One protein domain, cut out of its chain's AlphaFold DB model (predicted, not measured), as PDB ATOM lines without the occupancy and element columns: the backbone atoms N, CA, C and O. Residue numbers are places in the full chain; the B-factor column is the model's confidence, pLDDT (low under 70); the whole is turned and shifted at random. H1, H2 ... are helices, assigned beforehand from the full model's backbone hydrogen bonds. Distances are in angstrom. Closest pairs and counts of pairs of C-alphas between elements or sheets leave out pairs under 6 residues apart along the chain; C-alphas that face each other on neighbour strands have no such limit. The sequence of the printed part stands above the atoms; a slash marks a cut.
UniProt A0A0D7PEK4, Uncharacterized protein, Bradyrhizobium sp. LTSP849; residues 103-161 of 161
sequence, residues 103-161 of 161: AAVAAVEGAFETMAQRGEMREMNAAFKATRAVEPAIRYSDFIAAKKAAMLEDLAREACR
ATOM      1  N   ALA A 103      -5.970  13.512  38.378       96.06
ATOM      2  CA  ALA A 103      -4.804  13.922  39.154       96.06
ATOM      3  C   ALA A 103      -4.780  15.439  39.405       96.06
ATOM      4  O   ALA A 103      -4.484  15.861  40.522       96.06
ATOM      5  N   ALA A 104      -5.153  16.257  38.414       96.38
ATOM      6  CA  ALA A 104      -5.271  17.706  38.583       96.38
ATOM      7  C   ALA A 104      -6.347  18.076  39.618       96.38
ATOM      8  O   ALA A 104      -6.098  18.901  40.498       96.38
ATOM      9  N   VAL A 105      -7.513  17.419  39.576       96.06
ATOM     10  CA  VAL A 105      -8.564  17.599  40.594       96.06
ATOM     11  C   VAL A 105      -8.051  17.227  41.984       96.06
ATOM     12  O   VAL A 105      -8.190  18.023  42.911       96.06
ATOM     13  N   ALA A 106      -7.398  16.072  42.127       95.38
ATOM     14  CA  ALA A 106      -6.834  15.637  43.403       95.38
ATOM     15  C   ALA A 106      -5.781  16.622  43.948       95.38
ATOM     16  O   ALA A 106      -5.745  16.879  45.150       95.38
ATOM     17  N   ALA A 107      -4.958  17.213  43.076       95.69
ATOM     18  CA  ALA A 107      -3.982  18.227  43.468       95.69
ATOM     19  C   ALA A 107      -4.657  19.496  44.018       95.69
ATOM     20  O   ALA A 107      -4.241  20.014  45.055       95.69
ATOM     21  N   VAL A 108      -5.727  19.971  43.369       94.94
ATOM     22  CA  VAL A 108      -6.501  21.123  43.855       94.94
ATOM     23  C   VAL A 108      -7.192  20.803  45.178       94.94
ATOM     24  O   VAL A 108      -7.149  21.616  46.099       94.94
ATOM     25  N   GLU A 109      -7.787  19.620  45.326       93.12
ATOM     26  CA  GLU A 109      -8.397  19.212  46.596       93.12
ATOM     27  C   GLU A 109      -7.368  19.144  47.733       93.12
ATOM     28  O   GLU A 109      -7.592  19.736  48.791       93.12
ATOM     29  N   GLY A 110      -6.201  18.538  47.492       93.50
ATOM     30  CA  GLY A 110      -5.112  18.488  48.470       93.50
ATOM     31  C   GLY A 110      -4.570  19.872  48.850       93.50
ATOM     32  O   GLY A 110      -4.207  20.107  50.007       93.50
ATOM     33  N   ALA A 111      -4.564  20.826  47.914       92.00
ATOM     34  CA  ALA A 111      -4.197  22.209  48.209       92.00
ATOM     35  C   ALA A 111      -5.201  22.868  49.173       92.00
ATOM     36  O   ALA A 111      -4.790  23.482  50.156       92.00
ATOM     37  N   PHE A 112      -6.507  22.676  48.959       90.88
ATOM     38  CA  PHE A 112      -7.543  23.174  49.875       90.88
ATOM     39  C   PHE A 112      -7.456  22.536  51.267       90.88
ATOM     40  O   PHE A 112      -7.597  23.232  52.275       90.88
ATOM     41  N   GLU A 113      -7.196  21.231  51.346       90.69
ATOM     42  CA  GLU A 113      -6.977  20.547  52.625       90.69
ATOM     43  C   GLU A 113      -5.753  21.104  53.362       90.69
ATOM     44  O   GLU A 113      -5.809  21.360  54.567       90.69
ATOM     45  N   THR A 114      -4.671  21.378  52.633       91.75
ATOM     46  CA  THR A 114      -3.459  21.992  53.190       91.75
ATOM     47  C   THR A 114      -3.740  23.398  53.730       91.75
ATOM     48  O   THR A 114      -3.341  23.711  54.853       91.75
ATOM     49  N   MET A 115      -4.479  24.232  52.986       89.62
ATOM     50  CA  MET A 115      -4.900  25.564  53.448       89.62
ATOM     51  C   MET A 115      -5.741  25.480  54.731       89.62
ATOM     52  O   MET A 115      -5.579  26.288  55.649       89.62
ATOM     53  N   ALA A 116      -6.619  24.475  54.831       87.62
ATOM     54  CA  ALA A 116      -7.410  24.223  56.031       87.62
ATOM     55  C   ALA A 116      -6.538  23.867  57.239       87.62
ATOM     56  O   ALA A 116      -6.711  24.453  58.309       87.62
ATOM     57  N   GLN A 117      -5.565  22.974  57.061       89.12
ATOM     58  CA  GLN A 117      -4.646  22.558  58.125       89.12
ATOM     59  C   GLN A 117      -3.736  23.698  58.605       89.12
ATOM     60  O   GLN A 117      -3.398  23.756  59.786       89.12
ATOM     61  N   ARG A 118      -3.367  24.629  57.718       91.12
ATOM     62  CA  ARG A 118      -2.511  25.786  58.038       91.12
ATOM     63  C   ARG A 118      -3.262  26.986  58.621       91.12
ATOM     64  O   ARG A 118      -2.638  27.977  58.986       91.12
ATOM     65  N   GLY A 119      -4.591  26.922  58.724       83.62
ATOM     66  CA  GLY A 119      -5.410  28.041  59.206       83.62
ATOM     67  C   GLY A 119      -5.600  29.174  58.185       83.62
ATOM     68  O   GLY A 119      -6.146  30.226  58.523       83.62
ATOM     69  N   GLU A 120      -5.227  28.953  56.923       87.25
ATOM     70  CA  GLU A 120      -5.326  29.923  55.818       87.25
ATOM     71  C   GLU A 120      -6.781  30.124  55.342       87.25
ATOM     72  O   GLU A 120      -7.101  31.037  54.581       87.25
ATOM     73  N   MET A 121      -7.728  29.348  55.880       87.38
ATOM     74  CA  MET A 121      -9.166  29.531  55.638       87.38
ATOM     75  C   MET A 121      -9.694  30.882  56.124       87.38
ATOM     76  O   MET A 121     -10.760  31.322  55.691       87.38
ATOM     77  N   ARG A 122      -8.966  31.570  57.014       86.94
ATOM     78  CA  ARG A 122      -9.322  32.929  57.433       86.94
ATOM     79  C   ARG A 122      -9.286  33.907  56.258       86.94
ATOM     80  O   ARG A 122     -10.210  34.709  56.125       86.94
ATOM     81  N   GLU A 123      -8.271  33.815  55.404       86.12
ATOM     82  CA  GLU A 123      -8.142  34.653  54.208       86.12
ATOM     83  C   GLU A 123      -9.207  34.290  53.172       86.12
ATOM     84  O   GLU A 123      -9.879  35.172  52.640       86.12
ATOM     85  N   MET A 124      -9.461  32.992  52.983       88.56
ATOM     86  CA  MET A 124     -10.530  32.506  52.104       88.56
ATOM     87  C   MET A 124     -11.910  33.036  52.530       88.56
ATOM     88  O   MET A 124     -12.689  33.521  51.708       88.56
ATOM     89  N   ASN A 125     -12.199  33.026  53.834       90.19
ATOM     90  CA  ASN A 125     -13.437  33.572  54.390       90.19
ATOM     91  C   ASN A 125     -13.534  35.096  54.239       90.19
ATOM     92  O   ASN A 125     -14.626  35.623  54.016       90.19
ATOM     93  N   ALA A 126     -12.416  35.816  54.364       92.06
ATOM     94  CA  ALA A 126     -12.377  37.253  54.113       92.06
ATOM     95  C   ALA A 126     -12.668  37.559  52.633       92.06
ATOM     96  O   ALA A 126     -13.514  38.406  52.344       92.06
ATOM     97  N   ALA A 127     -12.060  36.809  51.710       91.62
ATOM     98  CA  ALA A 127     -12.315  36.918  50.276       91.62
ATOM     99  C   ALA A 127     -13.776  36.597  49.914       91.62
ATOM    100  O   ALA A 127     -14.384  37.307  49.108       91.62
ATOM    101  N   PHE A 128     -14.380  35.590  50.551       94.19
ATOM    102  CA  PHE A 128     -15.806  35.307  50.389       94.19
ATOM    103  C   PHE A 128     -16.680  36.477  50.854       94.19
ATOM    104  O   PHE A 128     -17.565  36.906  50.118       94.19
ATOM    105  N   LYS A 129     -16.428  37.030  52.050       95.00
ATOM    106  CA  LYS A 129     -17.186  38.185  52.564       95.00
ATOM    107  C   LYS A 129     -17.076  39.397  51.641       95.00
ATOM    108  O   LYS A 129     -18.085  40.048  51.395       95.00
ATOM    109  N   ALA A 130     -15.881  39.667  51.113       94.94
ATOM    110  CA  ALA A 130     -15.664  40.737  50.144       94.94
ATOM    111  C   ALA A 130     -16.450  40.496  48.845       94.94
ATOM    112  O   ALA A 130     -17.134  41.394  48.367       94.94
ATOM    113  N   THR A 131     -16.430  39.265  48.322       93.88
ATOM    114  CA  THR A 131     -17.206  38.890  47.125       93.88
ATOM    115  C   THR A 131     -18.707  39.050  47.370       93.88
ATOM    116  O   THR A 131     -19.411  39.633  46.553       93.88
ATOM    117  N   ARG A 132     -19.198  38.612  48.534       95.62
ATOM    118  CA  ARG A 132     -20.612  38.711  48.914       95.62
ATOM    119  C   ARG A 132     -21.081  40.147  49.159       95.62
ATOM    120  O   ARG A 132     -22.265  40.428  49.025       95.62
ATOM    121  N   ALA A 133     -20.181  41.063  49.513       96.25
ATOM    122  CA  ALA A 133     -20.520  42.482  49.604       96.25
ATOM    123  C   ALA A 133     -20.886  43.075  48.230       96.25
ATOM    124  O   ALA A 133     -21.676  44.011  48.171       96.25
ATOM    125  N   VAL A 134     -20.333  42.516  47.146       96.00
ATOM    126  CA  VAL A 134     -20.640  42.898  45.760       96.00
ATOM    127  C   VAL A 134     -21.805  42.078  45.202       96.00
ATOM    128  O   VAL A 134     -22.683  42.643  44.560       96.00
ATOM    129  N   GLU A 135     -21.840  40.771  45.480       93.62
ATOM    130  CA  GLU A 135     -22.907  39.855  45.058       93.62
ATOM    131  C   GLU A 135     -23.537  39.144  46.273       93.62
ATOM    132  O   GLU A 135     -23.087  38.063  46.668       93.62
ATOM    133  N   PRO A 136     -24.568  39.731  46.909       93.38
ATOM    134  CA  PRO A 136     -25.134  39.212  48.154       93.38
ATOM    135  C   PRO A 136     -25.739  37.807  48.071       93.38
ATOM    136  O   PRO A 136     -25.823  37.138  49.112       93.38
ATOM    137  N   ALA A 137     -26.160  37.363  46.879       95.12
ATOM    138  CA  ALA A 137     -26.777  36.058  46.664       95.12
ATOM    139  C   ALA A 137     -25.754  34.921  46.494       95.12
ATOM    140  O   ALA A 137     -26.151  33.752  46.502       95.12
ATOM    141  N   ILE A 138     -24.450  35.221  46.388       93.62
ATOM    142  CA  ILE A 138     -23.429  34.179  46.239       93.62
ATOM    143  C   ILE A 138     -23.395  33.259  47.466       93.62
ATOM    144  O   ILE A 138     -23.236  33.689  48.616       93.62
ATOM    145  N   ARG A 139     -23.516  31.952  47.220       94.19
ATOM    146  CA  ARG A 139     -23.367  30.935  48.264       94.19
ATOM    147  C   ARG A 139     -21.897  30.585  48.430       94.19
ATOM    148  O   ARG A 139     -21.119  30.601  47.478       94.19
ATOM    149  N   TYR A 140     -21.519  30.200  49.646       89.06
ATOM    150  CA  TYR A 140     -20.139  29.814  49.940       89.06
ATOM    151  C   TYR A 140     -19.668  28.622  49.094       89.06
ATOM    152  O   TYR A 140     -18.535  28.613  48.630       89.06
ATOM    153  N   SER A 141     -20.549  27.652  48.828       88.12
ATOM    154  CA  SER A 141     -20.251  26.513  47.950       88.12
ATOM    155  C   SER A 141     -19.873  26.947  46.534       88.12
ATOM    156  O   SER A 141     -18.910  26.431  45.980       88.12
ATOM    157  N   ASP A 142     -20.596  27.922  45.979       89.69
ATOM    158  CA  ASP A 142     -20.378  28.409  44.615       89.69
ATOM    159  C   ASP A 142     -19.059  29.196  44.540       89.69
ATOM    160  O   ASP A 142     -18.290  29.051  43.593       89.69
ATOM    161  N   PHE A 143     -18.739  29.957  45.593       91.81
ATOM    162  CA  PHE A 143     -17.442  30.617  45.742       91.81
ATOM    163  C   PHE A 143     -16.280  29.612  45.793       91.81
ATOM    164  O   PHE A 143     -15.276  29.797  45.105       91.81
ATOM    165  N   ILE A 144     -16.407  28.535  46.576       91.06
ATOM    166  CA  ILE A 144     -15.372  27.495  46.663       91.06
ATOM    167  C   ILE A 144     -15.209  26.766  45.328       91.06
ATOM    168  O   ILE A 144     -14.077  26.568  44.888       91.06
ATOM    169  N   ALA A 145     -16.310  26.428  44.655       89.81
ATOM    170  CA  ALA A 145     -16.270  25.820  43.329       89.81
ATOM    171  C   ALA A 145     -15.538  26.722  42.319       89.81
ATOM    172  O   ALA A 145     -14.647  26.252  41.615       89.81
ATOM    173  N   ALA A 146     -15.823  28.029  42.317       91.19
ATOM    174  CA  ALA A 146     -15.131  28.992  41.462       91.19
ATOM    175  C   ALA A 146     -13.624  29.085  41.767       91.19
ATOM    176  O   ALA A 146     -12.810  29.188  40.851       91.19
ATOM    177  N   LYS A 147     -13.224  29.007  43.043       93.44
ATOM    178  CA  LYS A 147     -11.802  28.985  43.424       93.44
ATOM    179  C   LYS A 147     -11.096  27.707  42.976       93.44
ATOM    180  O   LYS A 147      -9.995  27.799  42.440       93.44
ATOM    181  N   LYS A 148     -11.730  26.541  43.138       93.12
ATOM    182  CA  LYS A 148     -11.202  25.274  42.608       93.12
ATOM    183  C   LYS A 148     -11.055  25.329  41.084       93.12
ATOM    184  O   LYS A 148     -10.009  24.951  40.567       93.12
ATOM    185  N   ALA A 149     -12.065  25.843  40.379       93.00
ATOM    186  CA  ALA A 149     -12.035  26.005  38.927       93.00
ATOM    187  C   ALA A 149     -10.873  26.904  38.470       93.00
ATOM    188  O   ALA A 149     -10.128  26.515  37.577       93.00
ATOM    189  N   ALA A 150     -10.650  28.042  39.134       94.00
ATOM    190  CA  ALA A 150      -9.525  28.928  38.829       94.00
ATOM    191  C   ALA A 150      -8.160  28.231  38.998       94.00
ATOM    192  O   ALA A 150      -7.305  28.331  38.124       94.00
ATOM    193  N   MET A 151      -7.973  27.456  40.074       94.94
ATOM    194  CA  MET A 151      -6.738  26.680  40.262       94.94
ATOM    195  C   MET A 151      -6.556  25.604  39.183       94.94
ATOM    196  O   MET A 151      -5.438  25.367  38.729       94.94
ATOM    197  N   LEU A 152      -7.643  24.968  38.733       96.38
ATOM    198  CA  LEU A 152      -7.594  24.018  37.618       96.38
ATOM    199  C   LEU A 152      -7.216  24.694  36.294       96.38
ATOM    200  O   LEU A 152      -6.498  24.089  35.504       96.38
ATOM    201  N   GLU A 153      -7.659  25.927  36.043       95.19
ATOM    202  CA  GLU A 153      -7.259  26.697  34.854       95.19
ATOM    203  C   GLU A 153      -5.782  27.085  34.864       95.19
ATOM    204  O   GLU A 153      -5.157  27.162  33.803       95.19
ATOM    205  N   ASP A 154      -5.226  27.368  36.042       95.44
ATOM    206  CA  ASP A 154      -3.797  27.636  36.196       95.44
ATOM    207  C   ASP A 154      -2.989  26.367  35.889       95.44
ATOM    208  O   ASP A 154      -2.116  26.397  35.020       95.44
ATOM    209  N   LEU A 155      -3.365  25.225  36.482       94.69
ATOM    210  CA  LEU A 155      -2.753  23.924  36.182       94.69
ATOM    211  C   LEU A 155      -2.890  23.540  34.701       94.69
ATOM    212  O   LEU A 155      -1.954  23.018  34.098       94.69
ATOM    213  N   ALA A 156      -4.050  23.803  34.096       92.94
ATOM    214  CA  ALA A 156      -4.289  23.548  32.680       92.94
ATOM    215  C   ALA A 156      -3.370  24.396  31.788       92.94
ATOM    216  O   ALA A 156      -2.793  23.880  30.833       92.94
ATOM    217  N   ARG A 157      -3.181  25.681  32.119       91.19
ATOM    218  CA  ARG A 157      -2.235  26.554  31.408       91.19
ATOM    219  C   ARG A 157      -0.798  26.077  31.538       91.19
ATOM    220  O   ARG A 157      -0.066  26.150  30.558       91.19
ATOM    221  N   GLU A 158      -0.391  25.622  32.716       88.19
ATOM    222  CA  GLU A 158       0.954  25.086  32.940       88.19
ATOM    223  C   GLU A 158       1.199  23.802  32.147       88.19
ATOM    224  O   GLU A 158       2.269  23.646  31.572       88.19
ATOM    225  N   ALA A 159       0.199  22.924  32.041       80.31
ATOM    226  CA  ALA A 159       0.298  21.689  31.266       80.31
ATOM    227  C   ALA A 159       0.413  21.907  29.744       80.31
ATOM    228  O   ALA A 159       0.827  20.996  29.029       80.31
ATOM    229  N   CYS A 160       0.021  23.085  29.247       67.75
ATOM    230  CA  CYS A 160       0.076  23.449  27.829       67.75
ATOM    231  C   CYS A 160       1.275  24.343  27.456       67.75
ATOM    232  O   CYS A 160       1.383  24.725  26.289       67.75
ATOM    233  N   ARG A 161       2.125  24.718  28.420       57.69
ATOM    234  CA  ARG A 161       3.374  25.463  28.186       57.69
ATOM    235  C   ARG A 161       4.534  24.514  27.921       57.69
ATOM    236  O   ARG A 161       5.385  24.899  27.091       57.69
TER     237      ARG A 161
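AT A GLANCE: This is residues 103 to 161 of the 161 residues of an uncharacterized protein of Bradyrhizobium sp. LTSP849 (UniProt A0A0D7PEK4). What is the shape? Long helix H3 makes one side of a loose triangle; H1 and H2, meeting at a corner, make the others. What is printed? The printed part has 59 residues with three named helices, H1, H2, H3 along the chain, and no named strand: all helix. It is only just loose, close to compact, with a radius of gyration of the C-alphas of 12.8 A and spans of 36 by 24 by 16 A.

IN THESE COORDINATES: Where is the longest helix? H3, residues 140 to 159, runs 28.9 A to C-alpha 159 at (0.298, 21.689, 31.266). And the others? H1, residues 103 to 117, runs 20.8 A from C-alpha 103 at (-4.804, 13.922, 39.154). H2, residues 121 to 134, runs 20.2 A.

HOW THE PARTS SIT: What touches H3? H1 does, with residues 104 to 109 alone, at a steep tilt of 52 degrees, opposite ways; the closest C-alphas, of Val 108 and Lys 148, are 6.4 A apart. And H2? It is close but not clearly touching to H3, closest C-alphas Phe 128 and Phe 143 at 6.8 A, and to H1, Met 115 and Met 121 at 6.2 A. Are the backbones bonded? Every O i to N i+4 pair is within hydrogen-bond range in H1 and H3, and 9 of 10 in H2.

THE WHOLE: How large is it? The farthest C-alphas, of Pro 136 and Arg 161, are 37.4 A apart. Any breaks? The printed part has no cut, and both links are tight. Where is confidence low? Residues 160 to 161 are under 70.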